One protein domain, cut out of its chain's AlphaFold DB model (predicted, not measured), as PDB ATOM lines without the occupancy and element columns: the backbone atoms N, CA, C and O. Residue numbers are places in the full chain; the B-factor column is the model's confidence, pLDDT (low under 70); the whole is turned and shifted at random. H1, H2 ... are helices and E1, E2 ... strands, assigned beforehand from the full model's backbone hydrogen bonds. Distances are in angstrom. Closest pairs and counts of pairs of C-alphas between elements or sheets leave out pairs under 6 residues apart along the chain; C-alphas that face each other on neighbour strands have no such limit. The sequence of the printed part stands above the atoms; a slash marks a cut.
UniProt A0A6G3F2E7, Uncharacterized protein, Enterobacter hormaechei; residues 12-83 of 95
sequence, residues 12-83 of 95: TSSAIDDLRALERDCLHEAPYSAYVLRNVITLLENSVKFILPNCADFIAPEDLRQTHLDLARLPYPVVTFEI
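Overview. This is residues 12 to 83 of the 95 residues of an uncharacterized protein of Enterobacter hormaechei (UniProt A0A6G3F2E7). What does the model look like? A hairpin of two long helices side by side, H1 and H2, makes one end of a rod; a small ribbon of two parallel strands, E1 and E2, sits in the middle, and a wide loop with the short helix H3 makes the other end, where residues 60 to 67 and 69 to 74 stick out. What is it made of? The printed part has 72 residues with three named helices and two named strands, in the order H1, H2, E1, H3, E2, and its class is mostly helix. How tightly is it built? It is only just loose, close to extended, with a radius of gyration of the C-alphas of 16.3 A and spans of 48 by 23 by 21 A.

Along the chain. Where are the long helices? H1 is residues 12 to 26, 20.7 A from first to last C-alpha, and begins with C-alpha 12 at (-25.964, -17.773, -55.856). H2 is residues 31 to 46, 22.8 A long, and ends with C-alpha 46 at (-18.045, -18.486, -48.058). What follows them? E1 is residues 48 to 51, 10.1 A long; H3 is residues 66 to 72, 9.7 A long; E2 is residues 79 to 82, 9.9 A long, and ends with C-alpha 82 at (-31.234, -22.407, -53.427).

Arrangement. How do H1 and H2 stand? They form a helical hairpin and touch, closest at the C-alphas of Glu 23 and Ala 34, 4.7 A apart. Their lines stand at a shallow tilt of 15 degrees, opposite ways. How are the strands joined? E1 and E2 are parallel neighbours at 25 degrees, with N 50 and O 80 at 2.8 A and N 80 and O 48 at 2.9 A, within hydrogen-bond range. E1, H3 and E2 are a strand-helix-strand unit, two parallel neighbour strands with a helix between them along the chain, and its crossover is right-handed. What lies between the hairpin and the strands? The closest C-alphas of H2 and E2 are those of Leu 44 and Thr 80, 7.1 A apart, while H1 and E1 are only just apart at 8.2 A. H3 is apart from H1 and H2. Are the helix backbones well formed? In H1, H2 and H3 every O i to N i+4 pair is within hydrogen-bond range.

Size, cuts and confidence. How far does it reach? The two C-alphas farthest apart are those of His 28 and Arg 65, 48.2 A. Is there a cut, and which link is long? The printed part has no cut, and the link from E1 to H3, 14 residues, is long. Where is confidence low? The mean pLDDT of the printed part is 88.0, and residues 54 to 57 are under 70.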
ATOM      1  N   THR A  12     -26.820 -18.595 -56.717       89.75
ATOM      2  CA  THR A  12     -25.964 -17.773 -55.856       89.75
ATOM      3  C   THR A  12     -24.810 -17.143 -56.634       89.75
ATOM      4  O   THR A  12     -24.418 -16.024 -56.323       89.75
ATOM      5  N   SER A  13     -24.266 -17.830 -57.642       89.88
ATOM      6  CA  SER A  13     -23.173 -17.292 -58.459       89.88
ATOM      7  C   SER A  13     -23.637 -16.069 -59.248       89.88
ATOM      8  O   SER A  13     -23.002 -15.023 -59.165       89.88
ATOM      9  N   SER A  14     -24.785 -16.164 -59.926       90.94
ATOM     10  CA  SER A  14     -25.379 -15.020 -60.630       90.94
ATOM     11  C   SER A  14     -25.743 -13.884 -59.672       90.94
ATOM     12  O   SER A  14     -25.421 -12.732 -59.943       90.94
ATOM     13  N   ALA A  15     -26.320 -14.200 -58.508       92.25
ATOM     14  CA  ALA A  15     -26.642 -13.193 -57.500       92.25
ATOM     15  C   ALA A  15     -25.394 -12.459 -56.979       92.25
ATOM     16  O   ALA A  15     -25.442 -11.254 -56.747       92.25
ATOM     17  N   ILE A  16     -24.264 -13.153 -56.809       96.19
ATOM     18  CA  ILE A  16     -22.993 -12.519 -56.430       96.19
ATOM     19  C   ILE A  16     -22.543 -11.523 -57.504       96.19
ATOM     20  O   ILE A  16     -22.101 -10.426 -57.158       96.19
ATOM     21  N   ASP A  17     -22.659 -11.869 -58.785       96.69
ATOM     22  CA  ASP A  17     -22.271 -10.975 -59.878       96.69
ATOM     23  C   ASP A  17     -23.151  -9.716 -59.930       96.69
ATOM     24  O   ASP A  17     -22.619  -8.605 -60.046       96.69
ATOM     25  N   ASP A  18     -24.461  -9.866 -59.730       96.19
ATOM     26  CA  ASP A  18     -25.407  -8.747 -59.649       96.19
ATOM     27  C   ASP A  18     -25.123  -7.850 -58.432       96.19
ATOM     28  O   ASP A  18     -25.071  -6.624 -58.547       96.19
ATOM     29  N   LEU A  19     -24.859  -8.444 -57.262       96.94
ATOM     30  CA  LEU A  19     -24.505  -7.694 -56.053       96.94
ATOM     31  C   LEU A  19     -23.185  -6.937 -56.220       96.94
ATOM     32  O   LEU A  19     -23.053  -5.822 -55.719       96.94
ATOM     33  N   ARG A  20     -22.211  -7.510 -56.935       97.94
ATOM     34  CA  ARG A  20     -20.952  -6.826 -57.261       97.94
ATOM     35  C   ARG A  20     -21.175  -5.656 -58.213       97.94
ATOM     36  O   ARG A  20     -20.467  -4.661 -58.099       97.94
ATOM     37  N   ALA A  21     -22.095  -5.770 -59.168       97.81
ATOM     38  CA  ALA A  21     -22.469  -4.640 -60.016       97.81
ATOM     39  C   ALA A  21     -23.099  -3.522 -59.179       97.81
ATOM     40  O   ALA A  21     -22.603  -2.399 -59.198       97.81
ATOM     41  N   LEU A  22     -24.082  -3.869 -58.343       96.94
ATOM     42  CA  LEU A  22     -24.749  -2.922 -57.453       96.94
ATOM     43  C   LEU A  22     -23.779  -2.234 -56.477       96.94
ATOM     44  O   LEU A  22     -23.880  -1.029 -56.252       96.94
ATOM     45  N   GLU A  23     -22.833  -2.980 -55.900       97.75
ATOM     46  CA  GLU A  23     -21.810  -2.438 -55.000       97.75
ATOM     47  C   GLU A  23     -20.962  -1.365 -55.686       97.75
ATOM     48  O   GLU A  23     -20.784  -0.286 -55.119       97.75
ATOM     49  N   ARG A  24     -20.501  -1.626 -56.915       97.38
ATOM     50  CA  ARG A  24     -19.711  -0.663 -57.694       97.38
ATOM     51  C   ARG A  24     -20.517   0.580 -58.044       97.38
ATOM     52  O   ARG A  24     -19.995   1.685 -57.911       97.38
ATOM     53  N   ASP A  25     -21.769   0.401 -58.457       96.75
ATOM     54  CA  ASP A  25     -22.628   1.499 -58.900       96.75
ATOM     55  C   ASP A  25     -22.956   2.458 -57.747       96.75
ATOM     56  O   ASP A  25     -22.951   3.676 -57.925       96.75
ATOM     57  N   CYS A  26     -23.173   1.932 -56.536       94.81
ATOM     58  CA  CYS A  26     -23.498   2.757 -55.372       94.81
ATOM     59  C   CYS A  26     -22.279   3.224 -54.557       94.81
ATOM     60  O   CYS A  26     -22.454   4.002 -53.620       94.81
ATOM     61  N   LEU A  27     -21.051   2.807 -54.890       96.00
ATOM     62  CA  LEU A  27     -19.850   3.081 -54.087       96.00
ATOM     63  C   LEU A  27     -19.612   4.575 -53.831       96.00
ATOM     64  O   LEU A  27     -19.244   4.963 -52.721       96.00
ATOM     65  N   HIS A  28     -19.803   5.410 -54.852       95.88
ATOM     66  CA  HIS A  28     -19.534   6.844 -54.759       95.88
ATOM     67  C   HIS A  28     -20.648   7.614 -54.043       95.88
ATOM     68  O   HIS A  28     -20.358   8.511 -53.254       95.88
ATOM     69  N   GLU A  29     -21.907   7.259 -54.297       97.44
ATOM     70  CA  GLU A  29     -23.071   7.952 -53.732       97.44
ATOM     71  C   GLU A  29     -23.421   7.457 -52.318       97.44
ATOM     72  O   GLU A  29     -23.893   8.225 -51.482       97.44
ATOM     73  N   ALA A  30     -23.160   6.179 -52.030       97.12
ATOM     74  CA  ALA A  30     -23.513   5.500 -50.788       97.12
ATOM     75  C   ALA A  30     -22.405   4.518 -50.330       97.12
ATOM     76  O   ALA A  30     -22.612   3.300 -50.287       97.12
ATOM     77  N   PRO A  31     -21.228   5.019 -49.906       96.75
ATOM     78  CA  PRO A  31     -20.059   4.186 -49.599       96.75
ATOM     79  C   PRO A  31     -20.278   3.198 -48.446       96.75
ATOM     80  O   PRO A  31     -19.712   2.103 -48.443       96.75
ATOM     81  N   TYR A  32     -21.114   3.551 -47.463       97.50
ATOM     82  CA  TYR A  32     -21.463   2.630 -46.379       97.50
ATOM     83  C   TYR A  32     -22.321   1.462 -46.881       97.50
ATOM     84  O   TYR A  32     -22.066   0.314 -46.520       97.50
ATOM     85  N   SER A  33     -23.290   1.729 -47.762       97.31
ATOM     86  CA  SER A  33     -24.105   0.685 -48.389       97.31
ATOM     87  C   SER A  33     -23.245  -0.263 -49.223       97.31
ATOM     88  O   SER A  33     -23.371  -1.476 -49.076       97.31
ATOM     89  N   ALA A  34     -22.305   0.267 -50.012       97.94
ATOM     90  CA  ALA A  34     -21.342  -0.541 -50.760       97.94
ATOM     91  C   ALA A  34     -20.471  -1.419 -49.839       97.94
ATOM     92  O   ALA A  34     -20.273  -2.607 -50.095       97.94
ATOM     93  N   TYR A  35     -20.009  -0.881 -48.703       97.56
ATOM     94  CA  TYR A  35     -19.295  -1.671 -47.696       97.56
ATOM     95  C   TYR A  35     -20.140  -2.829 -47.140       97.56
ATOM     96  O   TYR A  35     -19.643  -3.953 -47.037       97.56
ATOM     97  N   VAL A  36     -21.415  -2.584 -46.824       97.44
ATOM     98  CA  VAL A  36     -22.335  -3.634 -46.362       97.44
ATOM     99  C   VAL A  36     -22.568  -4.681 -47.456       97.44
ATOM    100  O   VAL A  36     -22.486  -5.874 -47.166       97.44
ATOM    101  N   LEU A  37     -22.784  -4.265 -48.708       97.38
ATOM    102  CA  LEU A  37     -22.936  -5.176 -49.850       97.38
ATOM    103  C   LEU A  37     -21.711  -6.077 -50.017       97.38
ATOM    104  O   LEU A  37     -21.859  -7.287 -50.165       97.38
ATOM    105  N   ARG A  38     -20.501  -5.523 -49.902       97.56
ATOM    106  CA  ARG A  38     -19.260  -6.304 -49.937       97.56
ATOM    107  C   ARG A  38     -19.198  -7.359 -48.833       97.56
ATOM    108  O   ARG A  38     -18.815  -8.490 -49.112       97.56
ATOM    109  N   ASN A  39     -19.632  -7.036 -47.614       97.19
ATOM    110  CA  ASN A  39     -19.708  -8.026 -46.535       97.19
ATOM    111  C   ASN A  39     -20.718  -9.141 -46.851       97.19
ATOM    112  O   ASN A  39     -20.431 -10.313 -46.609       97.19
ATOM    113  N   VAL A  40     -21.879  -8.801 -47.423       95.81
ATOM    114  CA  VAL A  40     -22.879  -9.790 -47.860       95.81
ATOM    115  C   VAL A  40     -22.316 -10.690 -48.960       95.81
ATOM    116  O   VAL A  40     -22.456 -11.908 -48.873       95.81
ATOM    117  N   ILE A  41     -21.619 -10.122 -49.949       97.12
ATOM    118  CA  ILE A  41     -20.934 -10.881 -51.005       97.12
ATOM    119  C   ILE A  41     -19.942 -11.871 -50.384       97.12
ATOM    120  O   ILE A  41     -20.004 -13.058 -50.691       97.12
ATOM    121  N   THR A  42     -19.097 -11.425 -49.448       96.88
ATOM    122  CA  THR A  42     -18.152 -12.308 -48.747       96.88
ATOM    123  C   THR A  42     -18.863 -13.432 -47.988       96.88
ATOM    124  O   THR A  42     -18.403 -14.575 -48.017       96.88
ATOM    125  N   LEU A  43     -19.996 -13.162 -47.334       95.31
ATOM    126  CA  LEU A  43     -20.788 -14.209 -46.678       95.31
ATOM    127  C   LEU A  43     -21.332 -15.224 -47.692       95.31
ATOM    128  O   LEU A  43     -21.244 -16.426 -47.456       95.31
ATOM    129  N   LEU A  44     -21.844 -14.764 -48.836       94.75
ATOM    130  CA  LEU A  44     -22.369 -15.638 -49.888       94.75
ATOM    131  C   LEU A  44     -21.270 -16.479 -50.549       94.75
ATOM    132  O   LEU A  44     -21.492 -17.666 -50.808       94.75
ATOM    133  N   GLU A  45     -20.085 -15.913 -50.776       94.50
ATOM    134  CA  GLU A  45     -18.911 -16.617 -51.309       94.50
ATOM    135  C   GLU A  45     -18.444 -17.743 -50.380       94.50
ATOM    136  O   GLU A  45     -18.104 -18.825 -50.854       94.50
ATOM    137  N   ASN A  46     -18.486 -17.515 -49.064       94.06
ATOM    138  CA  ASN A  46     -18.045 -18.486 -48.058       94.06
ATOM    139  C   ASN A  46     -19.171 -19.402 -47.542       94.06
ATOM    140  O   ASN A  46     -18.914 -20.319 -46.762       94.06
ATOM    141  N   SER A  47     -20.417 -19.167 -47.954       94.06
ATOM    142  CA  SER A  47     -21.564 -19.977 -47.538       94.06
ATOM    143  C   SER A  47     -21.550 -21.374 -48.161       94.06
ATOM    144  O   SER A  47     -21.276 -21.543 -49.355       94.06
ATOM    145  N   VAL A  48     -21.950 -22.379 -47.376       92.19
ATOM    146  CA  VAL A  48     -22.243 -23.713 -47.916       92.19
ATOM    147  C   VAL A  48     -23.604 -23.686 -48.605       92.19
ATOM    148  O   VAL A  48     -24.599 -23.262 -48.014       92.19
ATOM    149  N   LYS A  49     -23.642 -24.124 -49.865       89.00
ATOM    150  CA  LYS A  49     -24.831 -24.050 -50.722       89.00
ATOM    151  C   LYS A  49     -25.601 -25.361 -50.676       89.00
ATOM    152  O   LYS A  49     -25.040 -26.423 -50.944       89.00
ATOM    153  N   PHE A  50     -26.882 -25.270 -50.362       85.88
ATOM    154  CA  PHE A  50     -27.810 -26.389 -50.339       85.88
ATOM    155  C   PHE A  50     -28.893 -26.153 -51.377       85.88
ATOM    156  O   PHE A  50     -29.572 -25.129 -51.349       85.88
ATOM    157  N   ILE A  51     -29.078 -27.119 -52.269       82.38
ATOM    158  CA  ILE A  51     -30.229 -27.128 -53.168       82.38
ATOM    159  C   ILE A  51     -31.384 -27.756 -52.398       82.38
ATOM    160  O   ILE A  51     -31.289 -28.903 -51.948       82.38
ATOM    161  N   LEU A  52     -32.460 -26.996 -52.216       78.69
ATOM    162  CA  LEU A  52     -33.673 -27.517 -51.610       78.69
ATOM    163  C   LEU A  52     -34.373 -28.482 -52.576       78.69
ATOM    164  O   LEU A  52     -34.337 -28.270 -53.792       78.69
ATOM    165  N   PRO A  53     -35.036 -29.532 -52.062       74.31
ATOM    166  CA  PRO A  53     -35.840 -30.416 -52.891       74.31
ATOM    167  C   PRO A  53     -36.894 -29.637 -53.684       74.31
ATOM    168  O   PRO A  53     -37.505 -28.692 -53.173       74.31
ATOM    169  N   ASN A  54     -37.151 -30.075 -54.918       67.50
ATOM    170  CA  ASN A  54     -38.274 -29.577 -55.706       67.50
ATOM    171  C   ASN A  54     -39.573 -29.730 -54.898       67.50
ATOM    172  O   ASN A  54     -39.811 -30.780 -54.301       67.50
ATOM    173  N   CYS A  55     -40.408 -28.688 -54.894       63.34
ATOM    174  CA  CYS A  55     -41.669 -28.657 -54.145       63.34
ATOM    175  C   CYS A  55     -41.513 -28.774 -52.614       63.34
ATOM    176  O   CYS A  55     -42.385 -29.343 -51.968       63.34
ATOM    177  N   ALA A  56     -40.439 -28.238 -52.021       64.38
ATOM    178  CA  ALA A  56     -40.327 -28.141 -50.563       64.38
ATOM    179  C   ALA A  56     -41.544 -27.404 -49.972       64.38
ATOM    180  O   ALA A  56     -41.771 -26.225 -50.270       64.38
ATOM    181  N   ASP A  57     -42.358 -28.106 -49.185       65.50
ATOM    182  CA  ASP A  57     -43.555 -27.547 -48.557       65.50
ATOM    183  C   ASP A  57     -43.207 -26.704 -47.332       65.50
ATOM    184  O   ASP A  57     -42.268 -26.991 -46.586       65.50
ATOM    185  N   PHE A  58     -43.976 -25.634 -47.149       71.25
ATOM    186  CA  PHE A  58     -43.889 -24.812 -45.955       71.25
ATOM    187  C   PHE A  58     -44.497 -25.570 -44.777       71.25
ATOM    188  O   PHE A  58     -45.555 -26.184 -44.896       71.25
ATOM    189  N   ILE A  59     -43.822 -25.510 -43.632       73.31
ATOM    190  CA  ILE A  59     -44.349 -26.033 -42.373       73.31
ATOM    191  C   ILE A  59     -45.085 -24.879 -41.694       73.31
ATOM    192  O   ILE A  59     -44.474 -23.837 -41.439       73.31
ATOM    193  N   ALA A  60     -46.380 -25.047 -41.421       78.62
ATOM    194  CA  ALA A  60     -47.141 -24.065 -40.656       78.62
ATOM    195  C   ALA A  60     -46.582 -23.962 -39.218       78.62
ATOM    196  O   ALA A  60     -46.112 -24.971 -38.681       78.62
ATOM    197  N   PRO A  61     -46.598 -22.780 -38.570       77.19
ATOM    198  CA  PRO A  61     -46.067 -22.613 -37.213       77.19
ATOM    199  C   PRO A  61     -46.642 -23.603 -36.186       77.19
ATOM    200  O   PRO A  61     -45.918 -24.081 -35.316       77.19
ATOM    201  N   GLU A  62     -47.923 -23.945 -36.309       84.44
ATOM    202  CA  GLU A  62     -48.640 -24.919 -35.482       84.44
ATOM    203  C   GLU A  62     -48.157 -26.369 -35.663       84.44
ATOM    204  O   GLU A  62     -48.274 -27.174 -34.739       84.44
ATOM    205  N   ASP A  63     -47.549 -26.686 -36.807       82.00
ATOM    206  CA  ASP A  63     -47.012 -28.010 -37.142       82.00
ATOM    207  C   ASP A  63     -45.511 -28.143 -36.816       82.00
ATOM    208  O   ASP A  63     -44.860 -29.155 -37.125       82.00
ATOM    209  N   LEU A  64     -44.920 -27.122 -36.187       81.88
ATOM    210  CA  LEU A  64     -43.516 -27.121 -35.801       81.88
ATOM    211  C   LEU A  64     -43.278 -28.104 -34.641       81.88
ATOM    212  O   LEU A  64     -43.709 -27.902 -33.509       81.88
ATOM    213  N   ARG A  65     -42.549 -29.189 -34.915       85.19
ATOM    214  CA  ARG A  65     -42.162 -30.207 -33.928       85.19
ATOM    215  C   ARG A  65     -40.682 -30.083 -33.583       85.19
ATOM    216  O   ARG A  65     -39.912 -29.520 -34.357       85.19
ATOM    217  N   GLN A  66     -40.260 -30.703 -32.478       81.25
ATOM    218  CA  GLN A  66     -38.852 -30.728 -32.055       81.25
ATOM    219  C   GLN A  66     -37.905 -31.201 -33.171       81.25
ATOM    220  O   GLN A  66     -36.872 -30.586 -33.399       81.25
ATOM    221  N   THR A  67     -38.298 -32.209 -33.955       79.81
ATOM    222  CA  THR A  67     -37.508 -32.692 -35.100       79.81
ATOM    223  C   THR A  67     -37.267 -31.614 -36.167       79.81
ATOM    224  O   THR A  67     -36.218 -31.609 -36.802       79.81
ATOM    225  N   HIS A  68     -38.204 -30.680 -36.364       80.75
ATOM    226  CA  HIS A  68     -38.023 -29.552 -37.285       80.75
ATOM    227  C   HIS A  68     -37.069 -28.497 -36.694       80.75
ATOM    228  O   HIS A  68     -36.279 -27.907 -37.425       80.75
ATOM    229  N   LEU A  69     -37.089 -28.297 -35.370       77.81
ATOM    230  CA  LEU A  69     -36.140 -27.420 -34.668       77.81
ATOM    231  C   LEU A  69     -34.712 -27.969 -34.707       77.81
ATOM    232  O   LEU A  69     -33.761 -27.210 -34.885       77.81
ATOM    233  N   ASP A  70     -34.559 -29.286 -34.596       77.38
ATOM    234  CA  ASP A  70     -33.255 -29.938 -34.700       77.38
ATOM    235  C   ASP A  70     -32.669 -29.784 -36.116       77.38
ATOM    236  O   ASP A  70     -31.463 -29.597 -36.257       77.38
ATOM    237  N   LEU A  71     -33.521 -29.772 -37.152       70.75
ATOM    238  CA  LEU A  71     -33.140 -29.461 -38.539       70.75
ATOM    239  C   LEU A  71     -32.811 -27.976 -38.760       70.75
ATOM    240  O   LEU A  71     -32.000 -27.656 -39.625       70.75
ATOM    241  N   ALA A  72     -33.406 -27.068 -37.981       71.69
ATOM    242  CA  ALA A  72     -33.103 -25.637 -38.039       71.69
ATOM    243  C   ALA A  72     -31.705 -25.303 -37.485       71.69
ATOM    244  O   ALA A  72     -31.187 -24.207 -37.715       71.69
ATOM    245  N   ARG A  73     -31.061 -26.244 -36.779       79.25
ATOM    246  CA  ARG A  73     -29.650 -26.124 -36.406       79.25
ATOM    247  C   ARG A  73     -28.793 -26.317 -37.648       79.25
ATOM    248  O   ARG A  73     -28.480 -27.435 -38.049       79.25
ATOM    249  N   LEU A  74     -28.410 -25.197 -38.244       81.62
ATOM    250  CA  LEU A  74     -27.591 -25.192 -39.442       81.62
ATOM    251  C   LEU A  74     -26.247 -25.897 -39.180       81.62
ATOM    252  O   LEU A  74     -25.584 -25.598 -38.184       81.62
ATOM    253  N   PRO A  75     -25.819 -26.816 -40.064       84.00
ATOM    254  CA  PRO A  75     -24.574 -27.564 -39.884       84.00
ATOM    255  C   PRO A  75     -23.325 -26.691 -40.068       84.00
ATOM    256  O   PRO A  75     -22.237 -27.074 -39.644       84.00
ATOM    257  N   TYR A  76     -23.485 -25.520 -40.689       88.50
ATOM    258  CA  TYR A  76     -22.425 -24.550 -40.927       88.50
ATOM    259  C   TYR A  76     -22.853 -23.161 -40.432       88.50
ATOM    260  O   TYR A  76     -24.048 -22.857 -40.454       88.50
ATOM    261  N   PRO A  77     -21.901 -22.293 -40.035       87.69
ATOM    262  CA  PRO A  77     -22.204 -20.946 -39.542       87.69
ATOM    263  C   PRO A  77     -22.932 -20.058 -40.556       87.69
ATOM    264  O   PRO A  77     -23.710 -19.191 -40.169       87.69
ATOM    265  N   VAL A  78     -22.671 -20.269 -41.850       90.94
ATOM    266  CA  VAL A  78     -23.310 -19.551 -42.955       90.94
ATOM    267  C   VAL A  78     -23.714 -20.566 -44.015       90.94
ATOM    268  O   VAL A  78     -22.887 -21.335 -44.510       90.94
ATOM    269  N   VAL A  79     -24.993 -20.561 -44.369       90.25
ATOM    270  CA  VAL A  79     -25.572 -21.446 -45.380       90.25
ATOM    271  C   VAL A  79     -26.383 -20.624 -46.368       90.25
ATOM    272  O   VAL A  79     -26.985 -19.619 -45.990       90.25
ATOM    273  N   THR A  80     -26.429 -21.076 -47.615       90.56
ATOM    274  CA  THR A  80     -27.321 -20.530 -48.638       90.56
ATOM    275  C   THR A  80     -28.229 -21.639 -49.139       90.56
ATOM    276  O   THR A  80     -27.749 -22.712 -49.506       90.56
ATOM    277  N   PHE A  81     -29.534 -21.381 -49.151       86.44
ATOM    278  CA  PHE A  81     -30.537 -22.300 -49.675       86.44
ATOM    279  C   PHE A  81     -30.995 -21.827 -51.051       86.44
ATOM    280  O   PHE A  81     -31.548 -20.739 -51.186       86.44
ATOM    281  N   GLU A  82     -30.768 -22.651 -52.066       85.25
ATOM    282  CA  GLU A  82     -31.234 -22.407 -53.427       85.25
ATOM    283  C   GLU A  82     -32.524 -23.194 -53.666       85.25
ATOM    284  O   GLU A  82     -32.583 -24.396 -53.399       85.25
ATOM    285  N   ILE A  83     -33.563 -22.524 -54.168       79.25
ATOM    286  CA  ILE A  83     -34.855 -23.143 -54.473       79.25
ATOM    287  C   ILE A  83     -35.203 -22.966 -55.949       79.25
ATOM    288  O   ILE A  83     -35.244 -21.851 -56.464       79.25
TER     289      ILE A  83